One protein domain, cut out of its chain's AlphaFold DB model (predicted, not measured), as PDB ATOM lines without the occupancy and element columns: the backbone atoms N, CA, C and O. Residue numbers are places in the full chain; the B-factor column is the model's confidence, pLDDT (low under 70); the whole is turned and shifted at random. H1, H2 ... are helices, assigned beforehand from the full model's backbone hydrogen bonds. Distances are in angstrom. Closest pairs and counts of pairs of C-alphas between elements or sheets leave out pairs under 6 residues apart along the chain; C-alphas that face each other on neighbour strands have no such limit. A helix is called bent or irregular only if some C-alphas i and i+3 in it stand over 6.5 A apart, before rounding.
ATOM      1  N   SER A 436      61.121  22.606  -3.985       49.09
ATOM      2  CA  SER A 436      62.507  22.419  -4.425       49.09
ATOM      3  C   SER A 436      62.592  22.475  -5.955       49.09
ATOM      4  O   SER A 436      61.761  21.891  -6.649       49.09
ATOM      5  N   VAL A 437      63.647  23.107  -6.485       48.81
ATOM      6  CA  VAL A 437      63.927  23.257  -7.932       48.81
ATOM      7  C   VAL A 437      63.906  21.914  -8.689       48.81
ATOM      8  O   VAL A 437      63.740  21.888  -9.905       48.81
ATOM      9  N   LYS A 438      64.052  20.783  -7.983       37.97
ATOM     10  CA  LYS A 438      64.041  19.423  -8.547       37.97
ATOM     11  C   LYS A 438      62.688  18.695  -8.486       37.97
ATOM     12  O   LYS A 438      62.612  17.581  -8.991       37.97
ATOM     13  N   HIS A 439      61.638  19.288  -7.909       41.16
ATOM     14  CA  HIS A 439      60.299  18.685  -7.809       41.16
ATOM     15  C   HIS A 439      59.267  19.453  -8.660       41.16
ATOM     16  O   HIS A 439      58.485  20.243  -8.132       41.16
ATOM     17  N   PRO A 440      59.218  19.213  -9.986       46.00
ATOM     18  CA  PRO A 440      58.303  19.904 -10.897       46.00
ATOM     19  C   PRO A 440      56.819  19.560 -10.690       46.00
ATOM     20  O   PRO A 440      55.970  20.236 -11.247       46.00
ATOM     21  N   GLN A 441      56.463  18.548  -9.890       46.88
ATOM     22  CA  GLN A 441      55.060  18.145  -9.694       46.88
ATOM     23  C   GLN A 441      54.209  19.175  -8.936       46.88
ATOM     24  O   GLN A 441      53.043  19.337  -9.281       46.88
ATOM     25  N   ALA A 442      54.775  19.885  -7.951       46.31
ATOM     26  CA  ALA A 442      54.059  20.948  -7.236       46.31
ATOM     27  C   ALA A 442      53.881  22.196  -8.119       46.31
ATOM     28  O   ALA A 442      52.820  22.809  -8.139       46.31
ATOM     29  N   LYS A 443      54.902  22.510  -8.926       52.50
ATOM     30  CA  LYS A 443      54.863  23.587  -9.924       52.50
ATOM     31  C   LYS A 443      53.937  23.252 -11.104       52.50
ATOM     32  O   LYS A 443      53.288  24.133 -11.649       52.50
ATOM     33  N   GLY A 444      53.824  21.969 -11.444       62.44
ATOM     34  CA  GLY A 444      53.079  21.459 -12.592       62.44
ATOM     35  C   GLY A 444      51.555  21.581 -12.497       62.44
ATOM     36  O   GLY A 444      50.898  21.554 -13.534       62.44
ATOM     37  N   LEU A 445      50.986  21.710 -11.291       65.88
ATOM     38  CA  LEU A 445      49.551  21.986 -11.121       65.88
ATOM     39  C   LEU A 445      49.228  23.417 -11.558       65.88
ATOM     40  O   LEU A 445      48.429  23.598 -12.471       65.88
ATOM     41  N   VAL A 446      49.948  24.393 -10.997       65.94
ATOM     42  CA  VAL A 446      49.835  25.808 -11.376       65.94
ATOM     43  C   VAL A 446      50.211  26.006 -12.844       65.94
ATOM     44  O   VAL A 446      49.515  26.694 -13.571       65.94
ATOM     45  N   GLU A 447      51.265  25.351 -13.341       71.44
ATOM     46  CA  GLU A 447      51.646  25.443 -14.760       71.44
ATOM     47  C   GLU A 447      50.590  24.858 -15.713       71.44
ATOM     48  O   GLU A 447      50.497  25.297 -16.860       71.44
ATOM     49  N   ARG A 448      49.799  23.868 -15.277       72.12
ATOM     50  CA  ARG A 448      48.692  23.325 -16.077       72.12
ATOM     51  C   ARG A 448      47.487  24.261 -16.063       72.12
ATOM     52  O   ARG A 448      46.895  24.461 -17.116       72.12
ATOM     53  N   GLU A 449      47.139  24.814 -14.906       71.06
ATOM     54  CA  GLU A 449      46.055  25.799 -14.793       71.06
ATOM     55  C   GLU A 449      46.389  27.070 -15.575       71.06
ATOM     56  O   GLU A 449      45.595  27.497 -16.406       71.06
ATOM     57  N   ASN A 450      47.616  27.579 -15.448       76.94
ATOM     58  CA  ASN A 450      48.101  28.704 -16.246       76.94
ATOM     59  C   ASN A 450      48.011  28.423 -17.747       76.94
ATOM     60  O   ASN A 450      47.662  29.311 -18.505       76.94
ATOM     61  N   ARG A 451      48.276  27.187 -18.188       79.75
ATOM     62  CA  ARG A 451      48.125  26.825 -19.603       79.75
ATOM     63  C   ARG A 451      46.671  26.891 -20.072       79.75
ATOM     64  O   ARG A 451      46.434  27.376 -21.168       79.75
ATOM     65  N   SER A 452      45.728  26.420 -19.254       77.56
ATOM     66  CA  SER A 452      44.286  26.509 -19.541       77.56
ATOM     67  C   SER A 452      43.848  27.969 -19.678       77.56
ATOM     68  O   SER A 452      43.182  28.335 -20.642       77.56
ATOM     69  N   LEU A 453      44.298  28.822 -18.751       80.25
ATOM     70  CA  LEU A 453      44.025  30.258 -18.788       80.25
ATOM     71  C   LEU A 453      44.690  30.935 -19.991       80.25
ATOM     72  O   LEU A 453      44.040  31.709 -20.682       80.25
ATOM     73  N   ASP A 454      45.947  30.607 -20.293       77.44
ATOM     74  CA  ASP A 454      46.666  31.137 -21.456       77.44
ATOM     75  C   ASP A 454      45.980  30.750 -22.773       77.44
ATOM     76  O   ASP A 454      45.936  31.554 -23.701       77.44
ATOM     77  N   GLU A 455      45.470  29.522 -22.884       80.94
ATOM     78  CA  GLU A 455      44.709  29.060 -24.049       80.94
ATOM     79  C   GLU A 455      43.368  29.797 -24.168       80.94
ATOM     80  O   GLU A 455      43.035  30.254 -25.261       80.94
ATOM     81  N   GLY A 456      42.652  29.993 -23.056       78.50
ATOM     82  CA  GLY A 456      41.414  30.779 -23.017       78.50
ATOM     83  C   GLY A 456      41.629  32.245 -23.399       78.50
ATOM     84  O   GLY A 456      40.899  32.777 -24.232       78.50
ATOM     85  N   ILE A 457      42.686  32.871 -22.874       80.50
ATOM     86  CA  ILE A 457      43.082  34.241 -23.221       80.50
ATOM     87  C   ILE A 457      43.439  34.317 -24.709       80.50
ATOM     88  O   ILE A 457      42.919  35.164 -25.424       80.50
ATOM     89  N   LYS A 458      44.275  33.406 -25.223       79.50
ATOM     90  CA  LYS A 458      44.642  33.388 -26.651       79.50
ATOM     91  C   LYS A 458      43.444  33.228 -27.581       79.50
ATOM     92  O   LYS A 458      43.488  33.755 -28.683       79.50
ATOM     93  N   ALA A 459      42.417  32.494 -27.160       77.31
ATOM     94  CA  ALA A 459      41.207  32.303 -27.949       77.31
ATOM     95  C   ALA A 459      40.298  33.547 -27.983       77.31
ATOM     96  O   ALA A 459      39.493  33.661 -28.901       77.31
ATOM     97  N   GLN A 460      40.414  34.454 -27.004       69.06
ATOM     98  CA  GLN A 460      39.599  35.674 -26.898       69.06
ATOM     99  C   GLN A 460      40.335  36.951 -27.340       69.06
ATOM    100  O   GLN A 460      39.702  37.970 -27.608       69.06
ATOM    101  N   LEU A 461      41.667  36.920 -27.445       71.50
ATOM    102  CA  LEU A 461      42.449  38.052 -27.941       71.50
ATOM    103  C   LEU A 461      42.422  38.113 -29.478       71.50
ATOM    104  O   LEU A 461      43.244  37.485 -30.147       71.50
ATOM    105  N   ILE A 469      42.360  43.389 -19.174       66.50
ATOM    106  CA  ILE A 469      41.861  43.244 -17.794       66.50
ATOM    107  C   ILE A 469      40.406  42.743 -17.761       66.50
ATOM    108  O   ILE A 469      40.054  41.938 -16.897       66.50
ATOM    109  N   GLU A 470      39.569  43.199 -18.695       67.12
ATOM    110  CA  GLU A 470      38.165  42.780 -18.790       67.12
ATOM    111  C   GLU A 470      38.090  41.332 -19.297       67.12
ATOM    112  O   GLU A 470      37.457  40.492 -18.658       67.12
ATOM    113  N   GLU A 471      38.866  40.996 -20.333       68.00
ATOM    114  CA  GLU A 471      38.954  39.636 -20.889       68.00
ATOM    115  C   GLU A 471      39.435  38.602 -19.858       68.00
ATOM    116  O   GLU A 471      38.867  37.517 -19.749       68.00
ATOM    117  N   ILE A 472      40.419  38.941 -19.012       76.00
ATOM    118  CA  ILE A 472      40.881  38.037 -17.941       76.00
ATOM    119  C   ILE A 472      39.735  37.657 -16.994       76.00
ATOM    120  O   ILE A 472      39.653  36.506 -16.563       76.00
ATOM    121  N   SER A 473      38.837  38.595 -16.681       77.50
ATOM    122  CA  SER A 473      37.699  38.326 -15.795       77.50
ATOM    123  C   SER A 473      36.720  37.336 -16.434       77.50
ATOM    124  O   SER A 473      36.237  36.427 -15.758       77.50
ATOM    125  N   HIS A 474      36.489  37.450 -17.746       76.06
ATOM    126  CA  HIS A 474      35.655  36.520 -18.507       76.06
ATOM    127  C   HIS A 474      36.282  35.125 -18.620       76.06
ATOM    128  O   HIS A 474      35.587  34.130 -18.402       76.06
ATOM    129  N   VAL A 475      37.592  35.033 -18.887       80.62
ATOM    130  CA  VAL A 475      38.311  33.747 -18.936       80.62
ATOM    131  C   VAL A 475      38.297  33.056 -17.576       80.62
ATOM    132  O   VAL A 475      38.034  31.858 -17.507       80.62
ATOM    133  N   LEU A 476      38.543  33.790 -16.486       82.12
ATOM    134  CA  LEU A 476      38.494  33.233 -15.132       82.12
ATOM    135  C   LEU A 476      37.092  32.727 -14.784       82.12
ATOM    136  O   LEU A 476      36.957  31.630 -14.243       82.12
ATOM    137  N   TRP A 477      36.053  33.490 -15.129       83.56
ATOM    138  CA  TRP A 477      34.668  33.075 -14.919       83.56
ATOM    139  C   TRP A 477      34.322  31.806 -15.709       83.56
ATOM    140  O   TRP A 477      33.729  30.871 -15.169       83.56
ATOM    141  N   ALA A 478      34.742  31.721 -16.972       83.44
ATOM    142  CA  ALA A 478      34.586  30.509 -17.767       83.44
ATOM    143  C   ALA A 478      35.356  29.332 -17.142       83.44
ATOM    144  O   ALA A 478      34.804  28.247 -16.974       83.44
ATOM    145  N   ASP A 479      36.604  29.532 -16.715       83.69
ATOM    146  CA  ASP A 479      37.409  28.464 -16.118       83.69
ATOM    147  C   ASP A 479      36.773  27.897 -14.834       83.69
ATOM    148  O   ASP A 479      36.789  26.678 -14.636       83.69
ATOM    149  N   GLN A 480      36.156  28.754 -14.012       83.69
ATOM    150  CA  GLN A 480      35.476  28.384 -12.765       83.69
ATOM    151  C   GLN A 480      34.146  27.645 -12.968       83.69
ATOM    152  O   GLN A 480      33.757  26.859 -12.104       83.69
ATOM    153  N   THR A 481      33.459  27.879 -14.087       82.38
ATOM    154  CA  THR A 481      32.113  27.340 -14.366       82.38
ATOM    155  C   THR A 481      32.117  26.145 -15.310       82.38
ATOM    156  O   THR A 481      31.133  25.416 -15.404       82.38
ATOM    157  N   MET A 482      33.238  25.896 -15.983       84.25
ATOM    158  CA  MET A 482      33.385  24.767 -16.891       84.25
ATOM    159  C   MET A 482      33.799  23.495 -16.150       84.25
ATOM    160  O   MET A 482      34.745  23.474 -15.357       84.25
ATOM    161  N   ILE A 483      33.115  22.399 -16.477       84.81
ATOM    162  CA  ILE A 483      33.411  21.063 -15.957       84.81
ATOM    163  C   ILE A 483      34.829  20.654 -16.368       84.81
ATOM    164  O   ILE A 483      35.177  20.656 -17.553       84.81
TER     165      ILE A 483
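This is residues 436 to 461 and 469 to 483 of the 597 residues of the protein "Ribonuclease H" of Tanacetum cinerariifolium (UniProt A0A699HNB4). A long helix, H1, has a shorter helix, H2, packed steeply across its last part, residues 452 to 460, while residues 436 to 448 stick out free as an arm. The printed part has 41 residues with two named helices, H1 then H2, and no named strand; the class is all helix. It is loose, with a radius of gyration of the C-alphas of 12.4 A, and elongated, spanning 36 by 21 by 15 A.

H1, residues 440 to 460, begins at C-alpha 440 (58.303, 19.904, -10.897) and is 29.2 A long. It has a kink of 28 degrees near residue 447. It is neither bent nor irregular, but only just: C-alphas 442 and 445 are 6.0 A apart. H2, residues 469 to 481, is 19.0 A long and ends at C-alpha 481 (32.113, 27.340, -14.366).

H1 touches H2 with residues 452 to 460 alone; the closest C-alphas, of Gly 456 and Val 475, are 5.9 A apart. They run opposite ways at a steep tilt of 63 degrees. O i to N i+4 pairs are within hydrogen-bond range in 15 of 17 cases in H1 and 8 of 9 in H2.

The C-alphas farthest apart, of Lys 438 and Glu 470, are 36.3 A apart. Residues 462 to 468, in the link across the cut from H1 to H2, are not printed; C-alphas 461 and 469 are 11.4 A apart. Mean pLDDT of the printed part is 70.4; residues 436 to 446, 460 and 469 to 471 are under 70.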